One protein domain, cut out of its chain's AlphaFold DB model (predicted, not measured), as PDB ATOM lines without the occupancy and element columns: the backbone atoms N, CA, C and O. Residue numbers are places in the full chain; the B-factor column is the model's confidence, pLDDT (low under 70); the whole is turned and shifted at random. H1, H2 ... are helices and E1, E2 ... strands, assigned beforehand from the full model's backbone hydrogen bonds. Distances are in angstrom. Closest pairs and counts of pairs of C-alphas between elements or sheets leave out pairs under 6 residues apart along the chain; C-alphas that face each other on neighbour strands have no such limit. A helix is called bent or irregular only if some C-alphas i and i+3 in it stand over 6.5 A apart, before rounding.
ATOM      1  N   ARG A  48     -12.950  36.334  15.374       93.44
ATOM      2  CA  ARG A  48     -12.423  37.587  14.805       93.44
ATOM      3  C   ARG A  48     -11.299  37.329  13.812       93.44
ATOM      4  O   ARG A  48     -10.746  36.235  13.755       93.44
ATOM      5  N   ASP A  49     -10.926  38.350  13.048       96.00
ATOM      6  CA  ASP A  49      -9.733  38.267  12.209       96.00
ATOM      7  C   ASP A  49      -8.470  38.071  13.057       96.00
ATOM      8  O   ASP A  49      -8.311  38.649  14.142       96.00
ATOM      9  N   ALA A  50      -7.563  37.241  12.545       94.88
ATOM     10  CA  ALA A  50      -6.256  37.026  13.142       94.88
ATOM     11  C   ALA A  50      -5.397  38.296  13.046       94.88
ATOM     12  O   ALA A  50      -5.315  38.940  11.997       94.88
ATOM     13  N   THR A  51      -4.691  38.621  14.123       96.81
ATOM     14  CA  THR A  51      -3.604  39.610  14.115       96.81
ATOM     15  C   THR A  51      -2.397  39.086  13.329       96.81
ATOM     16  O   THR A  51      -2.261  37.883  13.117       96.81
ATOM     17  N   GLU A  52      -1.454  39.949  12.937       96.56
ATOM     18  CA  GLU A  52      -0.235  39.518  12.217       96.56
ATOM     19  C   GLU A  52       0.611  38.498  13.002       96.56
ATOM     20  O   GLU A  52       1.173  37.553  12.437       96.56
ATOM     21  N   ASN A  53       0.653  38.636  14.330       96.19
ATOM     22  CA  ASN A  53       1.318  37.667  15.199       96.19
ATOM     23  C   ASN A  53       0.600  36.305  15.178       96.19
ATOM     24  O   ASN A  53       1.237  35.257  15.088       96.19
ATOM     25  N   GLU A  54      -0.732  36.303  15.226       96.19
ATOM     26  CA  GLU A  54      -1.530  35.074  15.163       96.19
ATOM     27  C   GLU A  54      -1.465  34.421  13.785       96.19
ATOM     28  O   GLU A  54      -1.304  33.208  13.715       96.19
ATOM     29  N   LYS A  55      -1.472  35.199  12.695       97.31
ATOM     30  CA  LYS A  55      -1.242  34.689  11.334       97.31
ATOM     31  C   LYS A  55       0.085  33.944  11.242       97.31
ATOM     32  O   LYS A  55       0.141  32.841  10.701       97.31
ATOM     33  N   SER A  56       1.141  34.502  11.832       96.31
ATOM     34  CA  SER A  56       2.452  33.846  11.888       96.31
ATOM     35  C   SER A  56       2.391  32.515  12.651       96.31
ATOM     36  O   SER A  56       2.933  31.510  12.186       96.31
ATOM     37  N   LYS A  57       1.670  32.463  13.781       95.12
ATOM     38  CA  LYS A  57       1.447  31.225  14.550       95.12
ATOM     39  C   LYS A  57       0.617  30.198  13.778       95.12
ATOM     40  O   LYS A  57       0.988  29.029  13.763       95.12
ATOM     41  N   ILE A  58      -0.444  30.624  13.092       95.25
ATOM     42  CA  ILE A  58      -1.278  29.778  12.226       95.25
ATOM     43  C   ILE A  58      -0.413  29.109  11.154       95.25
ATOM     44  O   ILE A  58      -0.501  27.899  10.972       95.25
ATOM     45  N   VAL A  59       0.490  29.851  10.500       96.50
ATOM     46  CA  VAL A  59       1.415  29.279   9.505       96.50
ATOM     47  C   VAL A  59       2.333  28.225  10.128       96.50
ATOM     48  O   VAL A  59       2.524  27.156   9.546       96.50
ATOM     49  N   VAL A  60       2.914  28.503  11.300       94.19
ATOM     50  CA  VAL A  60       3.784  27.546  12.007       94.19
ATOM     51  C   VAL A  60       3.014  26.271  12.357       94.19
ATOM     52  O   VAL A  60       3.491  25.168  12.082       94.19
ATOM     53  N   ARG A  61       1.804  26.416  12.901       90.38
ATOM     54  CA  ARG A  61       0.917  25.307  13.266       90.38
ATOM     55  C   ARG A  61       0.509  24.481  12.051       90.38
ATOM     56  O   ARG A  61       0.707  23.269  12.053       90.38
ATOM     57  N   ALA A  62       0.061  25.131  10.979       92.56
ATOM     58  CA  ALA A  62      -0.327  24.463   9.743       92.56
ATOM     59  C   ALA A  62       0.839  23.680   9.117       92.56
ATOM     60  O   ALA A  62       0.645  22.564   8.643       92.56
ATOM     61  N   LYS A  63       2.072  24.210   9.159       93.12
ATOM     62  CA  LYS A  63       3.273  23.482   8.708       93.12
ATOM     63  C   LYS A  63       3.562  22.249   9.564       93.12
ATOM     64  O   LYS A  63       3.865  21.193   9.009       93.12
ATOM     65  N   ALA A  64       3.472  22.374  10.889       87.38
ATOM     66  CA  ALA A  64       3.697  21.256  11.802       87.38
ATOM     67  C   ALA A  64       2.672  20.137  11.573       87.38
ATOM     68  O   ALA A  64       3.031  18.968  11.485       87.38
ATOM     69  N   GLU A  65       1.406  20.494  11.409       86.69
ATOM     70  CA  GLU A  65       0.338  19.537  11.140       86.69
ATOM     71  C   GLU A  65       0.430  18.912   9.745       86.69
ATOM     72  O   GLU A  65       0.261  17.703   9.596       86.69
ATOM     73  N   LYS A  66       0.832  19.688   8.732       88.25
ATOM     74  CA  LYS A  66       1.137  19.163   7.396       88.25
ATOM     75  C   LYS A  66       2.241  18.101   7.450       88.25
ATOM     76  O   LYS A  66       2.149  17.082   6.771       88.25
ATOM     77  N   ALA A  67       3.274  18.305   8.271       85.75
ATOM     78  CA  ALA A  67       4.319  17.303   8.472       85.75
ATOM     79  C   ALA A  67       3.758  16.007   9.082       85.75
ATOM     80  O   ALA A  67       4.063  14.931   8.576       85.75
ATOM     81  N   ARG A  68       2.876  16.106  10.087       84.19
ATOM     82  CA  ARG A  68       2.213  14.937  10.696       84.19
ATOM     83  C   ARG A  68       1.321  14.175   9.708       84.19
ATOM     84  O   ARG A  68       1.311  12.949   9.716       84.19
ATOM     85  N   ILE A  69       0.599  14.884   8.838       84.12
ATOM     86  CA  ILE A  69      -0.214  14.273   7.774       84.12
ATOM     87  C   ILE A  69       0.665  13.520   6.773       84.12
ATOM     88  O   ILE A  69       0.347  12.391   6.407       84.12
ATOM     89  N   ASN A  70       1.783  14.110   6.351       85.81
ATOM     90  CA  ASN A  70       2.705  13.453   5.426       85.81
ATOM     91  C   ASN A  70       3.341  12.201   6.036       85.81
ATOM     92  O   ASN A  70       3.424  11.174   5.368       85.81
ATOM     93  N   ASP A  71       3.735  12.283   7.301       83.81
ATOM     94  CA  ASP A  71       4.270  11.173   8.083       83.81
ATOM     95  C   ASP A  71       3.242  10.029   8.214       83.81
ATOM     96  O   ASP A  71       3.536   8.873   7.907       83.81
ATOM     97  N   LEU A  72       1.978  10.351   8.521       83.31
ATOM     98  CA  LEU A  72       0.877   9.383   8.480       83.31
ATOM     99  C   LEU A  72       0.715   8.738   7.096       83.31
ATOM    100  O   LEU A  72       0.590   7.523   6.997       83.31
ATOM    101  N   VAL A  73       0.704   9.529   6.021       87.00
ATOM    102  CA  VAL A  73       0.528   9.013   4.653       87.00
ATOM    103  C   VAL A  73       1.670   8.081   4.254       87.00
ATOM    104  O   VAL A  73       1.423   7.067   3.602       87.00
ATOM    105  N   GLN A  74       2.909   8.405   4.624       87.75
ATOM    106  CA  GLN A  74       4.065   7.556   4.342       87.75
ATOM    107  C   GLN A  74       3.954   6.210   5.056       87.75
ATOM    108  O   GLN A  74       4.128   5.174   4.414       87.75
ATOM    109  N   GLU A  75       3.594   6.211   6.339       85.12
ATOM    110  CA  GLU A  75       3.390   4.967   7.081       85.12
ATOM    111  C   GLU A  75       2.171   4.180   6.593       85.12
ATOM    112  O   GLU A  75       2.228   2.957   6.514       85.12
ATOM    113  N   LEU A  76       1.090   4.850   6.182       86.38
ATOM    114  CA  LEU A  76      -0.060   4.157   5.601       86.38
ATOM    115  C   LEU A  76       0.290   3.457   4.276       86.38
ATOM    116  O   LEU A  76      -0.264   2.408   3.963       86.38
ATOM    117  N   ARG A  77       1.221   4.021   3.500       89.06
ATOM    118  CA  ARG A  77       1.694   3.435   2.235       89.06
ATOM    119  C   ARG A  77       2.706   2.312   2.419       89.06
ATOM    120  O   ARG A  77       2.895   1.539   1.486       89.06
ATOM    121  N   SER A  78       3.392   2.244   3.560       85.50
ATOM    122  CA  SER A  78       4.414   1.219   3.788       85.50
ATOM    123  C   SER A  78       3.820  -0.148   4.127       85.50
ATOM    124  O   SER A  78       4.553  -1.134   4.111       85.50
ATOM    125  N   GLU A  79       2.523  -0.209   4.460       83.19
ATOM    126  CA  GLU A  79       1.783  -1.424   4.846       83.19
ATOM    127  C   GLU A  79       2.423  -2.211   6.013       83.19
ATOM    128  O   GLU A  79       2.103  -3.375   6.242       83.19
ATOM    129  N   THR A  80       3.361  -1.586   6.735       78.19
ATOM    130  CA  THR A  80       4.226  -2.227   7.742       78.19
ATOM    131  C   THR A  80       4.637  -1.287   8.886       78.19
ATOM    132  O   THR A  80       5.298  -1.724   9.825       78.19
ATOM    133  N   GLY A  81       4.278   0.002   8.821       76.81
ATOM    134  CA  GLY A  81       4.594   0.995   9.856       76.81
ATOM    135  C   GLY A  81       3.712   0.882  11.104       76.81
ATOM    136  O   GLY A  81       2.594   0.366  11.043       76.81
ATOM    137  N   GLU A  82       4.181   1.425  12.230       81.19
ATOM    138  CA  GLU A  82       3.433   1.459  13.497       81.19
ATOM    139  C   GLU A  82       2.071   2.139  13.323       81.19
ATOM    140  O   GLU A  82       1.060   1.651  13.833       81.19
ATOM    141  N   LYS A  83       1.998   3.222  12.540       76.75
ATOM    142  CA  LYS A  83       0.731   3.899  12.242       76.75
ATOM    143  C   LYS A  83      -0.179   3.081  11.330       76.75
ATOM    144  O   LYS A  83      -1.396   3.208  11.456       76.75
ATOM    145  N   TYR A  84       0.370   2.247  10.441       83.75
ATOM    146  CA  TYR A  84      -0.435   1.324   9.634       83.75
ATOM    147  C   TYR A  84      -1.089   0.277  10.527       83.75
ATOM    148  O   TYR A  84      -2.304   0.115  10.481       83.75
ATOM    149  N   GLU A  85      -0.304  -0.369  11.388       81.38
ATOM    150  CA  GLU A  85      -0.793  -1.377  12.333       81.38
ATOM    151  C   GLU A  85      -1.783  -0.782  13.341       81.38
ATOM    152  O   GLU A  85      -2.841  -1.358  13.600       81.38
ATOM    153  N   THR A  86      -1.500   0.424  13.837       75.81
ATOM    154  CA  THR A  86      -2.402   1.162  14.728       75.81
ATOM    155  C   THR A  86      -3.718   1.489  14.030       75.81
ATOM    156  O   THR A  86      -4.787   1.211  14.568       75.81
ATOM    157  N   ALA A  87      -3.674   2.041  12.813       74.88
ATOM    158  CA  ALA A  87      -4.884   2.338  12.057       74.88
ATOM    159  C   ALA A  87      -5.664   1.050  11.745       74.88
ATOM    160  O   ALA A  87      -6.860   0.982  12.017       74.88
ATOM    161  N   LYS A  88      -4.992   0.002  11.263       80.19
ATOM    162  CA  LYS A  88      -5.589  -1.308  10.982       80.19
ATOM    163  C   LYS A  88      -6.365  -1.843  12.188       80.19
ATOM    164  O   LYS A  88      -7.555  -2.145  12.066       80.19
ATOM    165  N   SER A  89      -5.713  -1.867  13.351       73.75
ATOM    166  CA  SER A  89      -6.301  -2.285  14.626       73.75
ATOM    167  C   SER A  89      -7.501  -1.416  15.021       73.75
ATOM    168  O   SER A  89      -8.575  -1.938  15.316       73.75
ATOM    169  N   ASN A  90      -7.383  -0.086  14.921       70.75
ATOM    170  CA  ASN A  90      -8.464   0.847  15.266       70.75
ATOM    171  C   ASN A  90      -9.723   0.652  14.401       70.75
ATOM    172  O   ASN A  90     -10.850   0.817  14.879       70.75
ATOM    173  N   TYR A  91      -9.550   0.277  13.131       70.00
ATOM    174  CA  TYR A  91     -10.657  -0.037  12.224       70.00
ATOM    175  C   TYR A  91     -11.137  -1.502  12.311       70.00
ATOM    176  O   TYR A  91     -12.110  -1.871  11.646       70.00
ATOM    177  N   GLY A  92     -10.521  -2.315  13.173       70.75
ATOM    178  CA  GLY A  92     -10.921  -3.694  13.465       70.75
ATOM    179  C   GLY A  92     -10.457  -4.728  12.439       70.75
ATOM    180  O   GLY A  92     -10.974  -5.841  12.423       70.75
ATOM    181  N   PHE A  93      -9.517  -4.382  11.564       73.62
ATOM    182  CA  PHE A  93      -8.984  -5.326  10.587       73.62
ATOM    183  C   PHE A  93      -7.896  -6.200  11.212       73.62
ATOM    184  O   PHE A  93      -7.090  -5.728  12.014       73.62
ATOM    185  N   VAL A  94      -7.861  -7.471  10.817       76.44
ATOM    186  CA  VAL A  94      -6.808  -8.415  11.223       76.44
ATOM    187  C   VAL A  94      -5.721  -8.461  10.149       76.44
ATOM    188  O   VAL A  94      -4.536  -8.294  10.449       76.44
ATOM    189  N   ASP A  95      -6.139  -8.574   8.886       79.94
ATOM    190  CA  ASP A  95      -5.245  -8.775   7.752       79.94
ATOM    191  C   ASP A  95      -4.979  -7.490   6.957       79.94
ATOM    192  O   ASP A  95      -5.862  -6.660   6.712       79.94
ATOM    193  N   ASN A  96      -3.737  -7.342   6.485       83.00
ATOM    194  CA  ASN A  96      -3.315  -6.176   5.701       83.00
ATOM    195  C   ASN A  96      -4.039  -6.089   4.351       83.00
ATOM    196  O   ASN A  96      -4.332  -4.986   3.891       83.00
ATOM    197  N   SER A  97      -4.347  -7.233   3.735       82.88
ATOM    198  CA  SER A  97      -5.071  -7.310   2.462       82.88
ATOM    199  C   SER A  97      -6.483  -6.729   2.560       82.88
ATOM    200  O   SER A  97      -6.935  -6.071   1.624       82.88
ATOM    201  N   GLU A  98      -7.157  -6.922   3.694       78.44
ATOM    202  CA  GLU A  98      -8.499  -6.393   3.953       78.44
ATOM    203  C   GLU A  98      -8.464  -4.897   4.294       78.44
ATOM    204  O   GLU A  98      -9.331  -4.129   3.871       78.44
ATOM    205  N   PHE A  99      -7.427  -4.457   5.014       84.06
ATOM    206  CA  PHE A  99      -7.289  -3.059   5.413       84.06
ATOM    207  C   PHE A  99      -6.830  -2.136   4.281       84.06
ATOM    208  O   PHE A  99      -7.168  -0.952   4.292       84.06
ATOM    209  N   LYS A 100      -6.109  -2.651   3.282       85.81
ATOM    210  CA  LYS A 100      -5.494  -1.854   2.210       85.81
ATOM    211  C   LYS A 100      -6.453  -0.858   1.554       85.81
ATOM    212  O   LYS A 100      -6.132   0.319   1.417       85.81
ATOM    213  N   THR A 101      -7.672  -1.283   1.219       83.25
ATOM    214  CA  THR A 101      -8.660  -0.384   0.597       83.25
ATOM    215  C   THR A 101      -9.149   0.712   1.556       83.25
ATOM    216  O   THR A 101      -9.518   1.804   1.121       83.25
ATOM    217  N   THR A 102      -9.163   0.450   2.864       81.44
ATOM    218  CA  THR A 102      -9.430   1.472   3.886       81.44
ATOM    219  C   THR A 102      -8.240   2.420   4.017       81.44
ATOM    220  O   THR A 102      -8.445   3.632   4.014       81.44
ATOM    221  N   ALA A 103      -7.007   1.907   4.041       84.56
ATOM    222  CA  ALA A 103      -5.791   2.722   4.058       84.56
ATOM    223  C   ALA A 103      -5.722   3.686   2.856       84.56
ATOM    224  O   ALA A 103      -5.458   4.873   3.042       84.56
ATOM    225  N   ASP A 104      -6.070   3.228   1.649       85.25
ATOM    226  CA  ASP A 104      -6.140   4.070   0.446       85.25
ATOM    227  C   ASP A 104      -7.149   5.222   0.584       85.25
ATOM    228  O   ASP A 104      -6.888   6.353   0.156       85.25
ATOM    229  N   LEU A 105      -8.306   4.972   1.210       81.38
ATOM    230  CA  LEU A 105      -9.286   6.023   1.495       81.38
ATOM    231  C   LEU A 105      -8.764   7.030   2.524       81.38
ATOM    232  O   LEU A 105      -8.944   8.234   2.330       81.38
ATOM    233  N   LEU A 106      -8.083   6.559   3.571       80.88
ATOM    234  CA  LEU A 106      -7.462   7.430   4.572       80.88
ATOM    235  C   LEU A 106      -6.378   8.311   3.946       80.88
ATOM    236  O   LEU A 106      -6.347   9.512   4.202       80.88
ATOM    237  N   ILE A 107      -5.544   7.751   3.066       85.50
ATOM    238  CA  ILE A 107      -4.538   8.501   2.300       85.50
ATOM    239  C   ILE A 107      -5.209   9.559   1.415       85.50
ATOM    240  O   ILE A 107      -4.739  10.698   1.340       85.50
ATOM    241  N   LYS A 108      -6.322   9.218   0.756       83.56
ATOM    242  CA  LYS A 108      -7.081  10.166  -0.070       83.56
ATOM    243  C   LYS A 108      -7.618  11.340   0.752       83.56
ATOM    244  O   LYS A 108      -7.550  12.479   0.293       83.56
ATOM    245  N   ASP A 109      -8.147  11.088   1.945       79.06
ATOM    246  CA  ASP A 109      -8.652  12.151   2.822       79.06
ATOM    247  C   ASP A 109      -7.532  12.985   3.438       79.06
ATOM    248  O   ASP A 109      -7.625  14.212   3.452       79.06
ATOM    249  N   ALA A 110      -6.435  12.344   3.839       83.94
ATOM    250  CA  ALA A 110      -5.218  13.025   4.254       83.94
ATOM    251  C   ALA A 110      -4.719  13.994   3.166       83.94
ATOM    252  O   ALA A 110      -4.329  15.115   3.477       83.94
ATOM    253  N   GLY A 111      -4.832  13.625   1.883       84.75
ATOM    254  CA  GLY A 111      -4.529  14.515   0.757       84.75
ATOM    255  C   GLY A 111      -5.418  15.765   0.675       84.75
ATOM    256  O   GLY A 111      -4.936  16.835   0.306       84.75
ATOM    257  N   LYS A 112      -6.701  15.678   1.056       85.06
ATOM    258  CA  LYS A 112      -7.594  16.854   1.115       85.06
ATOM    259  C   LYS A 112      -7.211  17.792   2.255       85.06
ATOM    260  O   LYS A 112      -7.187  19.008   2.073       85.06
ATOM    261  N   ILE A 113      -6.886  17.221   3.414       85.56
ATOM    262  CA  ILE A 113      -6.425  17.977   4.581       85.56
ATOM    263  C   ILE A 113      -5.088  18.654   4.263       85.56
ATOM    264  O   ILE A 113      -4.935  19.847   4.510       85.56
ATOM    265  N   ASP A 114      -4.153  17.940   3.634       88.88
ATOM    266  CA  ASP A 114      -2.871  18.483   3.174       88.88
ATOM    267  C   ASP A 114      -3.051  19.675   2.217       88.88
ATOM    268  O   ASP A 114      -2.388  20.712   2.365       88.88
ATOM    269  N   ALA A 115      -3.982  19.563   1.264       91.56
ATOM    270  CA  ALA A 115      -4.330  20.656   0.363       91.56
ATOM    271  C   ALA A 115      -4.874  21.864   1.141       91.56
ATOM    272  O   ALA A 115      -4.389  22.981   0.947       91.56
ATOM    273  N   LYS A 116      -5.792  21.645   2.093       90.19
ATOM    274  CA  LYS A 116      -6.365  22.730   2.900       90.19
ATOM    275  C   LYS A 116      -5.334  23.409   3.802       90.19
ATOM    276  O   LYS A 116      -5.285  24.634   3.868       90.19
ATOM    277  N   LEU A 117      -4.443  22.638   4.423       91.62
ATOM    278  CA  LEU A 117      -3.304  23.166   5.177       91.62
ATOM    279  C   LEU A 117      -2.390  24.013   4.280       91.62
ATOM    280  O   LEU A 117      -1.894  25.054   4.704       91.62
ATOM    281  N   SER A 118      -2.201  23.614   3.021       96.75
ATOM    282  CA  SER A 118      -1.411  24.381   2.049       96.75
ATOM    283  C   SER A 118      -2.066  25.712   1.674       96.75
ATOM    284  O   SER A 118      -1.361  26.704   1.485       96.75
ATOM    285  N   GLU A 119      -3.397  25.754   1.578       96.25
ATOM    286  CA  GLU A 119      -4.151  27.000   1.400       96.25
ATOM    287  C   GLU A 119      -3.990  27.922   2.610       96.25
ATOM    288  O   GLU A 119      -3.677  29.097   2.437       96.25
ATOM    289  N   ILE A 120      -4.121  27.383   3.826       95.69
ATOM    290  CA  ILE A 120      -3.974  28.141   5.077       95.69
ATOM    291  C   ILE A 120      -2.559  28.717   5.210       95.69
ATOM    292  O   ILE A 120      -2.398  29.873   5.582       95.69
ATOM    293  N   ILE A 121      -1.523  27.955   4.845       97.12
ATOM    294  CA  ILE A 121      -0.135  28.446   4.841       97.12
ATOM    295  C   ILE A 121       0.034  29.640   3.889       97.12
ATOM    296  O   ILE A 121       0.777  30.568   4.205       97.12
ATOM    297  N   LYS A 122      -0.630  29.622   2.725       97.94
ATOM    298  CA  LYS A 122      -0.578  30.716   1.739       97.94
ATOM    299  C   LYS A 122      -1.441  31.910   2.143       97.94
ATOM    300  O   LYS A 122      -1.084  33.041   1.833       97.94
ATOM    301  N   ASN A 123      -2.566  31.663   2.809       97.44
ATOM    302  CA  ASN A 123      -3.514  32.677   3.249       97.44
ATOM    303  C   ASN A 123      -3.945  32.432   4.707       97.44
ATOM    304  O   ASN A 123      -5.064  31.965   4.953       97.44
ATOM    305  N   PRO A 124      -3.096  32.769   5.694       96.75
ATOM    306  CA  PRO A 124      -3.415  32.537   7.103       96.75
ATOM    307  C   PRO A 124      -4.589  33.388   7.602       96.75
ATOM    308  O   PRO A 124      -5.208  33.036   8.598       96.75
ATOM    309  N   SER A 125      -4.954  34.458   6.885       96.06
ATOM    310  CA  SER A 125      -6.146  35.271   7.172       96.06
ATOM    311  C   SER A 125      -7.467  34.528   6.926       96.06
ATOM    312  O   SER A 125      -8.520  35.033   7.299       96.06
ATOM    313  N   SER A 126      -7.436  33.352   6.285       94.00
ATOM    314  CA  SER A 126      -8.616  32.488   6.128       94.00
ATOM    315  C   SER A 126      -9.068  31.827   7.434       94.00
ATOM    316  O   SER A 126     -10.188  31.328   7.499       94.00
ATOM    317  N   ILE A 127      -8.212  31.830   8.459       94.81
ATOM    318  CA  ILE A 127      -8.511  31.299   9.785       94.81
ATOM    319  C   ILE A 127      -8.892  32.453  10.703       94.81
ATOM    320  O   ILE A 127      -8.141  33.424  10.845       94.81
ATOM    321  N   LYS A 128     -10.050  32.334  11.350       94.88
ATOM    322  CA  LYS A 128     -10.446  33.258  12.411       94.88
ATOM    323  C   LYS A 128      -9.871  32.827  13.753       94.88
ATOM    324  O   LYS A 128      -9.438  31.690  13.937       94.88
ATOM    325  N   VAL A 129      -9.883  33.749  14.701       93.19
ATOM    326  CA  VAL A 129      -9.407  33.527  16.062       93.19
ATOM    327  C   VAL A 129     -10.562  33.644  17.037       93.19
ATOM    328  O   VAL A 129     -11.348  34.586  16.962       93.19
ATOM    329  N   ILE A 130     -10.638  32.690  17.957       90.81
ATOM    330  CA  ILE A 130     -11.515  32.736  19.119       90.81
ATOM    331  C   ILE A 130     -10.663  33.063  20.345       90.81
ATOM    332  O   ILE A 130      -9.766  32.303  20.717       90.81
ATOM    333  N   ASP A 131     -10.960  34.192  20.982       88.50
ATOM    334  CA  ASP A 131     -10.310  34.576  22.231       88.50
ATOM    335  C   ASP A 131     -10.859  33.725  23.377       88.50
ATOM    336  O   ASP A 131     -12.022  33.834  23.773       88.50
ATOM    337  N   THR A 132     -10.011  32.847  23.902       81.88
ATOM    338  CA  THR A 132     -10.323  32.002  25.054       81.88
ATOM    339  C   THR A 132      -9.043  31.550  25.749       81.88
ATOM    340  O   THR A 132      -7.974  31.479  25.139       81.88
ATOM    341  N   ASN A 133      -9.171  31.240  27.036       74.38
ATOM    342  CA  ASN A 133      -8.129  30.599  27.837       74.38
ATOM    343  C   ASN A 133      -8.483  29.140  28.166       74.38
ATOM    344  O   ASN A 133      -7.818  28.520  28.994       74.38
ATOM    345  N   ASP A 134      -9.543  28.604  27.559       74.44
ATOM    346  CA  ASP A 134      -9.908  27.201  27.706       74.44
ATOM    347  C   ASP A 134      -8.870  26.324  26.993       74.44
ATOM    348  O   ASP A 134      -8.554  26.540  25.823       74.44
ATOM    349  N   VAL A 135      -8.303  25.374  27.735       66.81
ATOM    350  CA  VAL A 135      -7.258  24.440  27.291       66.81
ATOM    351  C   VAL A 135      -7.822  23.155  26.693       66.81
ATOM    352  O   VAL A 135      -7.053  22.368  26.153       66.81
ATOM    353  N   GLY A 136      -9.135  22.927  26.799       66.19
ATOM    354  CA  GLY A 136      -9.829  21.801  26.170       66.19
ATOM    355  C   GLY A 136     -10.491  22.155  24.839       66.19
ATOM    356  O   GLY A 136     -11.058  21.280  24.192       66.19
ATOM    357  N   PHE A 137     -10.433  23.425  24.437       72.88
ATOM    358  CA  PHE A 137     -11.113  23.944  23.260       72.88
ATOM    359  C   PHE A 137     -10.095  24.511  22.272       72.88
ATOM    360  O   PHE A 137      -9.466  25.544  22.510       72.88
ATOM    361  N   GLU A 138      -9.906  23.808  21.160       77.31
ATOM    362  CA  GLU A 138      -8.852  24.117  20.189       77.31
ATOM    363  C   GLU A 138      -9.366  24.938  19.005       77.31
ATOM    364  O   GLU A 138      -8.630  25.743  18.424       77.31
ATOM    365  N   GLY A 139     -10.645  24.779  18.665       82.31
ATOM    366  CA  GLY A 139     -11.211  25.383  17.478       82.31
ATOM    367  C   GLY A 139     -12.693  25.132  17.279       82.31
ATOM    368  O   GLY A 139     -13.366  24.522  18.103       82.31
ATOM    369  N   THR A 140     -13.189  25.655  16.160       83.25
ATOM    370  CA  THR A 140     -14.513  25.333  15.631       83.25
ATOM    371  C   THR A 140     -14.508  25.346  14.114       83.25
ATOM    372  O   THR A 140     -13.914  26.239  13.499       83.25
ATOM    373  N   TYR A 141     -15.320  24.477  13.531       82.50
ATOM    374  CA  TYR A 141     -15.782  24.571  12.160       82.50
ATOM    375  C   TYR A 141     -17.266  24.942  12.119       82.50
ATOM    376  O   TYR A 141     -18.120  24.254  12.677       82.50
ATOM    377  N   ASN A 142     -17.591  26.030  11.424       78.31
ATOM    378  CA  ASN A 142     -18.969  26.433  11.176       78.31
ATOM    379  C   ASN A 142     -19.419  25.918   9.805       78.31
ATOM    380  O   ASN A 142     -18.956  26.403   8.777       78.31
ATOM    381  N   ILE A 143     -20.359  24.970   9.786       72.56
ATOM    382  CA  ILE A 143     -20.859  24.353   8.547       72.56
ATOM    383  C   ILE A 143     -21.623  25.324   7.634       72.56
ATOM    384  O   ILE A 143     -21.620  25.151   6.419       72.56
ATOM    385  N   ILE A 144     -22.258  26.358   8.196       71.56
ATOM    386  CA  ILE A 144     -23.059  27.323   7.430       71.56
ATOM    387  C   ILE A 144     -22.138  28.284   6.680       71.56
ATOM    388  O   ILE A 144     -22.331  28.542   5.495       71.56
ATOM    389  N   THR A 145     -21.136  28.825   7.372       76.06
ATOM    390  CA  THR A 145     -20.198  29.799   6.792       76.06
ATOM    391  C   THR A 145     -18.949  29.150   6.203       76.06
ATOM    392  O   THR A 145     -18.153  29.833   5.562       76.06
ATOM    393  N   VAL A 146     -18.772  27.839   6.403       79.94
ATOM    394  CA  VAL A 146     -17.562  27.076   6.054       79.94
ATOM    395  C   VAL A 146     -16.310  27.709   6.690       79.94
ATOM    396  O   VAL A 146     -15.215  27.691   6.130       79.94
ATOM    397  N   GLU A 147     -16.479  28.314   7.868       87.19
ATOM    398  CA  GLU A 147     -15.428  29.034   8.584       87.19
ATOM    399  C   GLU A 147     -14.699  28.102   9.548       87.19
ATOM    400  O   GLU A 147     -15.329  27.386  10.324       87.19
ATOM    401  N   ILE A 148     -13.367  28.157   9.530       89.19
ATOM    402  CA  ILE A 148     -12.517  27.516  10.532       89.19
ATOM    403  C   ILE A 148     -11.979  28.603  11.458       89.19
ATOM    404  O   ILE A 148     -11.363  29.575  11.008       89.19
ATOM    405  N   SER A 149     -12.184  28.408  12.755       91.12
ATOM    406  CA  SER A 149     -11.683  29.291  13.802       91.12
ATOM    407  C   SER A 149     -10.792  28.521  14.761       91.12
ATOM    408  O   SER A 149     -11.161  27.430  15.177       91.12
ATOM    409  N   MET A 150      -9.652  29.095  15.136       91.12
ATOM    410  CA  MET A 150      -8.719  28.529  16.117       91.12
ATOM    411  C   MET A 150      -8.720  29.341  17.402       91.12
ATOM    412  O   MET A 150      -8.817  30.568  17.365       91.12
ATOM    413  N   THR A 151      -8.537  28.687  18.544       89.56
ATOM    414  CA  THR A 151      -8.446  29.400  19.818       89.56
ATOM    415  C   THR A 151      -7.071  30.018  20.047       89.56
ATOM    416  O   THR A 151      -6.038  29.520  19.589       89.56
ATOM    417  N   THR A 152      -7.024  31.105  20.816       88.94
ATOM    418  CA  THR A 152      -5.753  31.669  21.294       88.94
ATOM    419  C   THR A 152      -4.939  30.654  22.102       88.94
ATOM    420  O   THR A 152      -3.711  30.639  21.990       88.94
ATOM    421  N   THR A 153      -5.590  29.762  22.859       84.06
ATOM    422  CA  THR A 153      -4.931  28.671  23.596       84.06
ATOM    423  C   THR A 153      -4.203  27.698  22.666       84.06
ATOM    424  O   THR A 153      -3.010  27.426  22.868       84.06
ATOM    425  N   TYR A 154      -4.871  27.241  21.601       85.06
ATOM    426  CA  TYR A 154      -4.261  26.399  20.573       85.06
ATOM    427  C   TYR A 154      -3.027  27.075  19.967       85.06
ATOM    428  O   TYR A 154      -1.922  26.520  19.963       85.06
ATOM    429  N   LEU A 155      -3.180  28.328  19.519       88.25
ATOM    430  CA  LEU A 155      -2.103  29.079  18.870       88.25
ATOM    431  C   LEU A 155      -0.893  29.295  19.790       88.25
ATOM    432  O   LEU A 155       0.239  29.349  19.303       88.25
ATOM    433  N   ASN A 156      -1.104  29.374  21.105       85.19
ATOM    434  CA  ASN A 156      -0.058  29.660  22.085       85.19
ATOM    435  C   ASN A 156       0.679  28.441  22.634       85.19
ATOM    436  O   ASN A 156       1.731  28.625  23.241       85.19
ATOM    437  N   GLY A 157       0.203  27.211  22.432       71.06
ATOM    438  CA  GLY A 157       0.962  26.081  22.976       71.06
ATOM    439  C   GLY A 157       0.260  24.747  23.123       71.06
ATOM    440  O   GLY A 157       0.965  23.787  23.418       71.06
ATOM    441  N   SER A 158      -1.055  24.640  22.894       65.19
ATOM    442  CA  SER A 158      -1.725  23.345  23.082       65.19
ATOM    443  C   SER A 158      -1.097  22.237  22.221       65.19
ATOM    444  O   SER A 158      -0.597  22.489  21.115       65.19
ATOM    445  N   SER A 159      -1.065  21.013  22.761       55.59
ATOM    446  CA  SER A 159      -0.455  19.836  22.126       55.59
ATOM    447  C   SER A 159      -1.413  19.018  21.253       55.59
ATOM    448  O   SER A 159      -0.982  18.029  20.667       55.59
ATOM    449  N   VAL A 160      -2.683  19.414  21.162       58.88
ATOM    450  CA  VAL A 160      -3.739  18.722  20.398       58.88
ATOM    451  C   VAL A 160      -3.725  19.188  18.928       58.88
ATOM    452  O   VAL A 160      -3.260  20.292  18.636       58.88
ATOM    453  N   SER A 161      -4.152  18.356  17.967       62.31
ATOM    454  CA  SER A 161      -4.112  18.676  16.522       62.31
ATOM    455  C   SER A 161      -5.303  19.523  16.037       62.31
ATOM    456  O   SER A 161      -6.051  19.118  15.150       62.31
ATOM    457  N   GLY A 162      -5.471  20.719  16.604       75.19
ATOM    458  CA  GLY A 162      -6.629  21.587  16.356       75.19
ATOM    459  C   GLY A 162      -6.928  21.917  14.884       75.19
ATOM    460  O   GLY A 162      -8.086  21.877  14.482       75.19
ATOM    461  N   LEU A 163      -5.935  22.192  14.027       82.12
ATOM    462  CA  LEU A 163      -6.229  22.587  12.636       82.12
ATOM    463  C   LEU A 163      -6.727  21.403  11.792       82.12
ATOM    464  O   LEU A 163      -7.728  21.529  11.097       82.12
ATOM    465  N   ILE A 164      -6.062  20.249  11.853       81.31
ATOM    466  CA  ILE A 164      -6.451  19.003  11.181       81.31
ATOM    467  C   ILE A 164      -7.848  18.611  11.624       81.31
ATOM    468  O   ILE A 164      -8.624  18.191  10.770       81.31
ATOM    469  N   HIS A 165      -8.146  18.761  12.914       79.31
ATOM    470  CA  HIS A 165      -9.439  18.478  13.520       79.31
ATOM    471  C   HIS A 165     -10.562  19.355  12.941       79.31
ATOM    472  O   HIS A 165     -11.558  18.839  12.435       79.31
ATOM    473  N   GLU A 166     -10.385  20.676  12.894       82.25
ATOM    474  CA  GLU A 166     -11.430  21.546  12.337       82.25
ATOM    475  C   GLU A 166     -11.523  21.470  10.805       82.25
ATOM    476  O   GLU A 166     -12.609  21.507  10.227       82.25
ATOM    477  N   ILE A 167     -10.396  21.299  10.105       82.56
ATOM    478  CA  ILE A 167     -10.385  21.056   8.651       82.56
ATOM    479  C   ILE A 167     -11.149  19.773   8.322       82.56
ATOM    480  O   ILE A 167     -11.864  19.688   7.325       82.56
ATOM    481  N   SER A 168     -10.989  18.764   9.158       76.38
ATOM    482  CA  SER A 168     -11.642  17.472   9.050       76.38
ATOM    483  C   SER A 168     -13.173  17.578   9.056       76.38
ATOM    484  O   SER A 168     -13.831  16.979   8.198       76.38
ATOM    485  N   HIS A 169     -13.741  18.432   9.914       73.81
ATOM    486  CA  HIS A 169     -15.172  18.745   9.891       73.81
ATOM    487  C   HIS A 169     -15.639  19.332   8.548       73.81
ATOM    488  O   HIS A 169     -16.707  18.959   8.060       73.81
ATOM    489  N   SER A 170     -14.807  20.133   7.868       73.62
ATOM    490  CA  SER A 170     -15.133  20.680   6.533       73.62
ATOM    491  C   SER A 170     -15.287  19.630   5.426       73.62
ATOM    492  O   SER A 170     -15.818  19.920   4.354       73.62
ATOM    493  N   PHE A 171     -14.863  18.393   5.689       72.19
ATOM    494  CA  PHE A 171     -14.996  17.258   4.781       72.19
ATOM    495  C   PHE A 171     -15.987  16.195   5.282       72.19
ATOM    496  O   PHE A 171     -15.954  15.061   4.793       72.19
ATOM    497  N   GLY A 172     -16.865  16.548   6.229       65.50
ATOM    498  CA  GLY A 172     -17.883  15.650   6.791       65.50
ATOM    499  C   GLY A 172     -17.378  14.771   7.938       65.50
ATOM    500  O   GLY A 172     -17.891  13.671   8.147       65.50
ATOM    501  N   GLY A 173     -16.329  15.210   8.637       63.88
ATOM    502  CA  GLY A 173     -15.958  14.655   9.935       63.88
ATOM    503  C   GLY A 173     -16.979  15.035  11.008       63.88
ATOM    504  O   GLY A 173     -17.430  16.176  11.051       63.88
ATOM    505  N   GLU A 174     -17.335  14.107  11.888       60.75
ATOM    506  CA  GLU A 174     -18.345  14.280  12.937       60.75
ATOM    507  C   GLU A 174     -17.891  13.647  14.265       60.75
ATOM    508  O   GLU A 174     -17.054  12.737  14.285       60.75
ATOM    509  N   HIS A 175     -18.500  14.087  15.376       53.75
ATOM    510  CA  HIS A 175     -18.312  13.531  16.726       53.75
ATOM    511  C   HIS A 175     -19.577  12.860  17.281       53.75
ATOM    512  O   HIS A 175     -20.086  13.280  18.318       53.75
ATOM    513  N   PRO A 176     -20.115  11.790  16.671       47.69
ATOM    514  CA  PRO A 176     -21.367  11.213  17.149       47.69
ATOM    515  C   PRO A 176     -21.302  10.660  18.587       47.69
ATOM    516  O   PRO A 176     -22.350  10.496  19.190       47.69
ATOM    517  N   ASN A 177     -20.113  10.377  19.151       45.38
ATOM    518  CA  ASN A 177     -19.931   9.903  20.538       45.38
ATOM    519  C   ASN A 177     -18.504  10.179  21.075       45.38
ATOM    520  O   ASN A 177     -17.773   9.232  21.383       45.38
ATOM    521  N   GLY A 178     -18.052  11.439  21.102       42.72
ATOM    522  CA  GLY A 178     -16.761  11.819  21.716       42.72
ATOM    523  C   GLY A 178     -15.508  11.234  21.049       42.72
ATOM    524  O   GLY A 178     -14.453  11.143  21.665       42.72
ATOM    525  N   GLY A 179     -15.619  10.801  19.795       42.72
ATOM    526  CA  GLY A 179     -14.468  10.436  18.979       42.72
ATOM    527  C   GLY A 179     -14.740  10.750  17.520       42.72
ATOM    528  O   GLY A 179     -15.902  10.883  17.127       42.72
ATOM    529  N   TYR A 180     -13.664  10.920  16.760       48.06
ATOM    530  CA  TYR A 180     -13.696  11.458  15.409       48.06
ATOM    531  C   TYR A 180     -14.154  10.378  14.398       48.06
ATOM    532  O   TYR A 180     -13.672   9.242  14.417       48.06
ATOM    533  N   HIS A 181     -15.125  10.680  13.528       50.00
ATOM    534  CA  HIS A 181     -15.578   9.777  12.457       50.00
ATOM    535  C   HIS A 181     -15.802  10.554  11.177       50.00
ATOM    536  O   HIS A 181     -16.533  11.533  11.169       50.00
ATOM    537  N   PHE A 182     -15.282  10.053  10.063       51.66
ATOM    538  CA  PHE A 182     -15.899  10.363   8.783       51.66
ATOM    539  C   PHE A 182     -17.116   9.449   8.640       51.66
ATOM    540  O   PHE A 182     -16.950   8.225   8.625       51.66
ATOM    541  N   ASN A 183     -18.323  10.012   8.548       53.81
ATOM    542  CA  ASN A 183     -19.541   9.241   8.288       53.81
ATOM    543  C   ASN A 183     -19.553   8.769   6.823       53.81
ATOM    544  O   ASN A 183     -20.234   9.315   5.956       53.81
ATOM    545  N   LYS A 184     -18.689   7.797   6.515       59.16
ATOM    546  CA  LYS A 184     -18.464   7.286   5.165       59.16
ATOM    547  C   LYS A 184     -18.910   5.850   5.068       59.16
ATOM    548  O   LYS A 184     -18.259   4.949   5.602       59.16
ATOM    549  N   LYS A 185     -19.983   5.652   4.308       61.00
ATOM    550  CA  LYS A 185     -20.564   4.343   4.012       61.00
ATOM    551  C   LYS A 185     -19.519   3.356   3.473       61.00
ATOM    552  O   LYS A 185     -19.561   2.183   3.812       61.00
ATOM    553  N   GLU A 186     -18.544   3.811   2.688       62.22
ATOM    554  CA  GLU A 186     -17.518   2.939   2.101       62.22
ATOM    555  C   GLU A 186     -16.499   2.427   3.123       62.22
ATOM    556  O   GLU A 186     -16.084   1.273   3.038       62.22
ATOM    557  N   ILE A 187     -16.092   3.266   4.082       64.75
ATOM    558  CA  ILE A 187     -15.228   2.836   5.195       64.75
ATOM    559  C   ILE A 187     -16.041   1.944   6.133       64.75
ATOM    560  O   ILE A 187     -15.572   0.887   6.542       64.75
ATOM    561  N   SER A 188     -17.285   2.342   6.396       61.09
ATOM    562  CA  SER A 188     -18.257   1.626   7.219       61.09
ATOM    563  C   SER A 188     -18.482   0.177   6.783       61.09
ATOM    564  O   SER A 188     -18.398  -0.738   7.597       61.09
ATOM    565  N   ILE A 189     -18.708  -0.046   5.488       61.38
ATOM    566  CA  ILE A 189     -18.923  -1.385   4.925       61.38
ATOM    567  C   ILE A 189     -17.689  -2.281   5.091       61.38
ATOM    568  O   ILE A 189     -17.826  -3.494   5.211       61.38
ATOM    569  N   ARG A 190     -16.488  -1.696   5.054       65.94
ATOM    570  CA  ARG A 190     -15.229  -2.449   5.073       65.94
ATOM    571  C   ARG A 190     -14.747  -2.721   6.490       65.94
ATOM    572  O   ARG A 190     -14.167  -3.768   6.734       65.94
ATOM    573  N   ALA A 191     -14.945  -1.777   7.402       64.06
ATOM    574  CA  ALA A 191     -14.455  -1.875   8.766       64.06
ATOM    575  C   ALA A 191     -15.183  -2.975   9.548       64.06
ATOM    576  O   ALA A 191     -16.410  -3.076   9.546       64.06
ATOM    577  N   ASN A 192     -14.415  -3.780  10.282       59.97
ATOM    578  CA  ASN A 192     -14.959  -4.909  11.036       59.97
ATOM    579  C   ASN A 192     -15.473  -4.506  12.433       59.97
ATOM    580  O   ASN A 192     -16.105  -5.302  13.122       59.97
ATOM    581  N   ASN A 193     -15.216  -3.265  12.849       57.38
ATOM    582  CA  ASN A 193     -15.594  -2.699  14.140       57.38
ATOM    583  C   ASN A 193     -17.092  -2.308  14.190       57.38
ATOM    584  O   ASN A 193     -17.599  -1.616  13.305       57.38
ATOM    585  N   ALA A 194     -17.774  -2.678  15.281       48.91
ATOM    586  CA  ALA A 194     -19.166  -2.344  15.608       48.91
ATOM    587  C   ALA A 194     -19.587  -0.874  15.399       48.91
ATOM    588  O   ALA A 194     -20.737  -0.622  15.056       48.91
ATOM    589  N   ARG A 195     -18.682   0.091  15.589       52.41
ATOM    590  CA  ARG A 195     -18.906   1.537  15.407       52.41
ATOM    591  C   ARG A 195     -19.004   1.964  13.950       52.41
ATOM    592  O   ARG A 195     -19.618   2.985  13.662       52.41
ATOM    593  N   TYR A 196     -18.363   1.219  13.057       51.66
ATOM    594  CA  TYR A 196     -18.357   1.510  11.631       51.66
ATOM    595  C   TYR A 196     -19.299   0.602  10.855       51.66
ATOM    596  O   TYR A 196     -19.655   0.961   9.749       51.66
ATOM    597  N   ARG A 197     -19.783  -0.519  11.394       49.97
ATOM    598  CA  ARG A 197     -20.830  -1.297  10.717       49.97
ATOM    599  C   ARG A 197     -22.121  -0.463  10.595       49.97
ATOM    600  O   ARG A 197     -22.438   0.276  11.526       49.97
ATOM    601  N   PRO A 198     -22.880  -0.569   9.485       45.66
ATOM    602  CA  PRO A 198     -24.216   0.021   9.397       45.66
ATOM    603  C   PRO A 198     -25.031  -0.377  10.631       45.66
ATOM    604  O   PRO A 198     -24.948  -1.532  11.056       45.66
ATOM    605  N   PHE A 199     -25.795   0.549  11.217       42.56
ATOM    606  CA  PHE A 199     -26.716   0.233  12.311       42.56
ATOM    607  C   PHE A 199     -27.758  -0.774  11.807       42.56
ATOM    608  O   PHE A 199     -28.788  -0.399  11.252       42.56
ATOM    609  N   TYR A 200     -27.473  -2.066  11.954       38.56
ATOM    610  CA  TYR A 200     -28.464  -3.110  11.752       38.56
ATOM    611  C   TYR A 200     -29.486  -2.981  12.883       38.56
ATOM    612  O   TYR A 200     -29.127  -2.969  14.057       38.56
ATOM    613  N   THR A 201     -30.763  -2.859  12.530       38.16
ATOM    614  CA  THR A 201     -31.897  -2.682  13.457       38.16
ATOM    615  C   THR A 201     -32.278  -3.965  14.211       38.16
ATOM    616  O   THR A 201     -33.351  -4.052  14.799       38.16
ATOM    617  N   ASP A 202     -31.417  -4.977  14.172       43.28
ATOM    618  CA  ASP A 202     -31.593  -6.283  14.797       43.28
ATOM    619  C   ASP A 202     -31.064  -6.256  16.245       43.28
ATOM    620  O   ASP A 202     -29.933  -5.856  16.529       43.28
ATOM    621  N   THR A 203     -31.903  -6.708  17.177       43.31
ATOM    622  CA  THR A 203     -31.656  -6.743  18.624       43.31
ATOM    623  C   THR A 203     -30.489  -7.627  19.082       43.31
ATOM    624  O   THR A 203     -29.911  -7.337  20.125       43.31
ATOM    625  N   GLN A 204     -30.081  -8.657  18.332       44.34
ATOM    626  CA  GLN A 204     -28.898  -9.471  18.653       44.34
ATOM    627  C   GLN A 204     -27.581  -8.747  18.324       44.34
ATOM    628  O   GLN A 204     -26.562  -8.974  18.984       44.34
ATOM    629  N   ALA A 205     -27.594  -7.817  17.362       46.34
ATOM    630  CA  ALA A 205     -26.439  -6.974  17.052       46.34
ATOM    631  C   ALA A 205     -26.164  -5.936  18.161       46.34
ATOM    632  O   ALA A 205     -25.008  -5.580  18.401       46.34
ATOM    633  N   LEU A 206     -27.201  -5.499  18.884       41.19
ATOM    634  CA  LEU A 206     -27.093  -4.504  19.957       41.19
ATOM    635  C   LEU A 206     -26.306  -5.003  21.182       41.19
ATOM    636  O   LEU A 206     -25.575  -4.212  21.780       41.19
ATOM    637  N   ASP A 207     -26.397  -6.288  21.538       41.53
ATOM    638  CA  ASP A 207     -25.664  -6.847  22.686       41.53
ATOM    639  C   ASP A 207     -24.169  -7.047  22.388       41.53
ATOM    640  O   ASP A 207     -23.324  -6.717  23.226       41.53
ATOM    641  N   SER A 208     -23.818  -7.457  21.163       42.47
ATOM    642  CA  SER A 208     -22.417  -7.476  20.698       42.47
ATOM    643  C   SER A 208     -21.816  -6.061  20.682       42.47
ATOM    644  O   SER A 208     -20.723  -5.833  21.200       42.47
ATOM    645  N   GLN A 209     -22.583  -5.068  20.215       45.66
ATOM    646  CA  GLN A 209     -22.196  -3.652  20.244       45.66
ATOM    647  C   GLN A 209     -22.073  -3.072  21.664       45.66
ATOM    648  O   GLN A 209     -21.440  -2.032  21.854       45.66
ATOM    649  N   ARG A 210     -22.702  -3.689  22.672       44.28
ATOM    650  CA  ARG A 210     -22.670  -3.232  24.068       44.28
ATOM    651  C   ARG A 210     -21.368  -3.628  24.769       44.28
ATOM    652  O   ARG A 210     -20.825  -2.817  25.518       44.28
ATOM    653  N   LEU A 211     -20.845  -4.821  24.478       43.75
ATOM    654  CA  LEU A 211     -19.505  -5.249  24.896       43.75
ATOM    655  C   LEU A 211     -18.418  -4.484  24.129       43.75
ATOM    656  O   LEU A 211     -17.481  -3.970  24.745       43.75
ATOM    657  N   ASP A 212     -18.615  -4.281  22.824       43.56
ATOM    658  CA  ASP A 212     -17.736  -3.432  22.018       43.56
ATOM    659  C   ASP A 212     -17.771  -1.975  22.475       43.56
ATOM    660  O   ASP A 212     -16.766  -1.294  22.368       43.56
ATOM    661  N   ARG A 213     -18.867  -1.480  23.063       40.38
ATOM    662  CA  ARG A 213     -18.957  -0.108  23.592       40.38
ATOM    663  C   ARG A 213     -17.898   0.188  24.659       40.38
ATOM    664  O   ARG A 213     -17.331   1.275  24.653       40.38
ATOM    665  N   ALA A 214     -17.588  -0.769  25.536       37.22
ATOM    666  CA  ALA A 214     -16.553  -0.608  26.563       37.22
ATOM    667  C   ALA A 214     -15.124  -0.663  25.984       37.22
ATOM    668  O   ALA A 214     -14.229   0.017  26.489       37.22
ATOM    669  N   ALA A 215     -14.915  -1.433  24.910       35.34
ATOM    670  CA  ALA A 215     -13.661  -1.458  24.151       35.34
ATOM    671  C   ALA A 215     -13.507  -0.216  23.255       35.34
ATOM    672  O   ALA A 215     -12.413   0.329  23.127       35.34
ATOM    673  N   LEU A 216     -14.618   0.277  22.705       36.78
ATOM    674  CA  LEU A 216     -14.726   1.507  21.939       36.78
ATOM    675  C   LEU A 216     -14.330   2.677  22.821       36.78
ATOM    676  O   LEU A 216     -13.388   3.348  22.448       36.78
ATOM    677  N   TYR A 217     -14.891   2.845  24.026       33.62
ATOM    678  CA  TYR A 217     -14.467   3.891  24.977       33.62
ATOM    679  C   TYR A 217     -12.952   3.928  25.266       33.62
ATOM    680  O   TYR A 217     -12.455   4.959  25.708       33.62
ATOM    681  N   LYS A 218     -12.215   2.836  25.011       33.03
ATOM    682  CA  LYS A 218     -10.758   2.761  25.184       33.03
ATOM    683  C   LYS A 218      -9.945   2.926  23.889       33.03
ATOM    684  O   LYS A 218      -8.758   3.195  23.997       33.03
ATOM    685  N   ASN A 219     -10.547   2.807  22.699       32.25
ATOM    686  CA  ASN A 219      -9.829   2.708  21.413       32.25
ATOM    687  C   ASN A 219     -10.444   3.540  20.257       32.25
ATOM    688  O   ASN A 219     -10.294   3.189  19.085       32.25
ATOM    689  N   VAL A 220     -11.172   4.631  20.529       33.22
ATOM    690  CA  VAL A 220     -11.860   5.393  19.463       33.22
ATOM    691  C   VAL A 220     -10.945   6.362  18.720       33.22
ATOM    692  O   VAL A 220     -10.976   7.531  19.068       33.22
ATOM    693  N   TYR A 221     -10.246   5.998  17.637       42.44
ATOM    694  CA  TYR A 221      -9.515   7.048  16.909       42.44
ATOM    695  C   TYR A 221      -9.373   6.919  15.386       42.44
ATOM    696  O   TYR A 221      -8.825   5.960  14.846       42.44
ATOM    697  N   THR A 222      -9.805   7.976  14.702       46.22
ATOM    698  CA  THR A 222      -9.475   8.385  13.322       46.22
ATOM    699  C   THR A 222      -8.295   9.367  13.324       46.22
ATOM    700  O   THR A 222      -7.863   9.825  14.379       46.22
ATOM    701  N   LEU A 223      -7.787   9.647  12.114       42.25
ATOM    702  CA  LEU A 223      -6.645  10.478  11.689       42.25
ATOM    703  C   LEU A 223      -5.947  11.356  12.750       42.25
ATOM    704  O   LEU A 223      -4.729  11.282  12.877       42.25
ATOM    705  N   ASP A 224      -6.703  12.155  13.501       39.22
ATOM    706  CA  ASP A 224      -6.223  13.048  14.557       39.22
ATOM    707  C   ASP A 224      -5.418  12.310  15.651       39.22
ATOM    708  O   ASP A 224      -4.324  12.728  16.013       39.22
ATOM    709  N   PHE A 225      -5.838  11.129  16.105       40.59
ATOM    710  CA  PHE A 225      -5.107  10.430  17.177       40.59
ATOM    711  C   PHE A 225      -3.963   9.540  16.704       40.59
ATOM    712  O   PHE A 225      -2.991   9.354  17.434       40.59
ATOM    713  N   VAL A 226      -4.037   9.034  15.465       41.59
ATOM    714  CA  VAL A 226      -2.860   8.419  14.821       41.59
ATOM    715  C   VAL A 226      -1.726   9.454  14.737       41.59
ATOM    716  O   VAL A 226      -0.546   9.116  14.779       41.59
ATOM    717  N   ILE A 227      -2.102  10.733  14.672       40.66
ATOM    718  CA  ILE A 227      -1.212  11.885  14.659       40.66
ATOM    719  C   ILE A 227      -0.823  12.365  16.074       40.66
ATOM    720  O   ILE A 227       0.307  12.819  16.257       40.66
ATOM    721  N   GLN A 228      -1.705  12.277  17.076       43.03
ATOM    722  CA  GLN A 228      -1.451  12.823  18.421       43.03
ATOM    723  C   GLN A 228      -0.469  12.020  19.276       43.03
ATOM    724  O   GLN A 228       0.046  12.600  20.227       43.03
ATOM    725  N   ASN A 229      -0.214  10.745  18.952       35.31
ATOM    726  CA  ASN A 229       0.761   9.825  19.561       35.31
ATOM    727  C   ASN A 229       1.458  10.336  20.848       35.31
ATOM    728  O   ASN A 229       2.667  10.572  20.902       35.31
TER     729      ASN A 229
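AT A GLANCE: This is residues 48 to 229 of the 232 residues of an uncharacterized protein of Pseudoalteromonas sp. meg-B1 (UniProt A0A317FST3). A small sheet, E1, E3 and E2, lies near one end of a long pair of side-by-side helices, H1 and H3, with H5 packed between the sheet and the pair. Near the other end H2 packs on H1, H6 packs on H3, and H7 lies farther out, touching no helix; H8 packs on H1 between the two ends. The printed part has 182 residues with eight named helices and three named strands, in the order H1 H2 H3 E1 E2 E3 H4 H5 H6 H7 H8, and is mostly helix. The sheet is mixed; the whole is compact, with a radius of gyration of the C-alphas of 17.3 A, and spans 55 by 35 by 26 A.

HOW THE PARTS SIT: E1, residues 127 to 130, and E3, residues 147 to 151, are parallel neighbours, with N 130 and O 150 within hydrogen-bond range at 2.9 A. E3 and E2, residues 139 to 142, form an antiparallel hairpin, with N 140 and O 149 within range at 2.9 A. H5, residues 162 to 169, is on the sheet at a height over the sheet of 8.1 A; its closest C-alphas to E2 are Glu 166 and Tyr 141, 5.3 A. H1, residues 52 to 78, is the hub and only grazes the sheet with residues 54 to 58. H3, residues 96 to 122, touches H1 at a shallow tilt of 20 degrees, opposite ways; the closest C-alphas are Val 59 and Ile 121, 5.0 A. H5 touches H3 at residues 113 to 117 alone, closest C-alphas Ile 113 and Ile 167, 6.5 A. H4, residues 152 to 156, touches H1, closest C-alphas Lys 57 and Leu 155, 6.0 A. H2, residues 82 to 90, is about perpendicular to H1 at 82 degrees and touches it, closest C-alphas Leu 76 and Tyr 84, 4.9 A. H6, residues 185 to 190, touches H3, closest C-alphas Thr 102 and Ile 187, 6.1 A. H8, residues 223 to 228, touches H1, closest C-alphas Arg 68 and Ile 227, 6.1 A. H7, residues 203 to 219, is apart from H1 and H3. Every O i to N i+4 pair is within hydrogen-bond range in H1, H2, H4, H5 and H8; the counts are 21 of 23 in H3, 1 of 2 in H6 and 8 of 13 in H7.

IN THESE COORDINATES: H1 runs 39.5 A from C-alpha 52 at (-0.235, 39.518, 12.217) to C-alpha 78 at (4.414, 1.219, 3.788). H3, 37.2 A long, has a kink of 29 degrees near residue 103 and is irregular, but only just: C-alphas 98 and 101 are 6.9 A apart. H7, 23.9 A long, has a kink of 41 degrees near residue 212. H8 ends at C-alpha 228, (-1.451, 12.823, 18.421).

THE WHOLE: The two C-alphas farthest apart, Glu 52 and Gln 204, are 57.1 A apart. The printed part has no cut. The links H5 to H6 and H6 to H7 are long, with 15 and 12 residues. The mean pLDDT of the printed part is 72.3; residues 135 to 136, 158 to 161 and 172 to 229 are under 70.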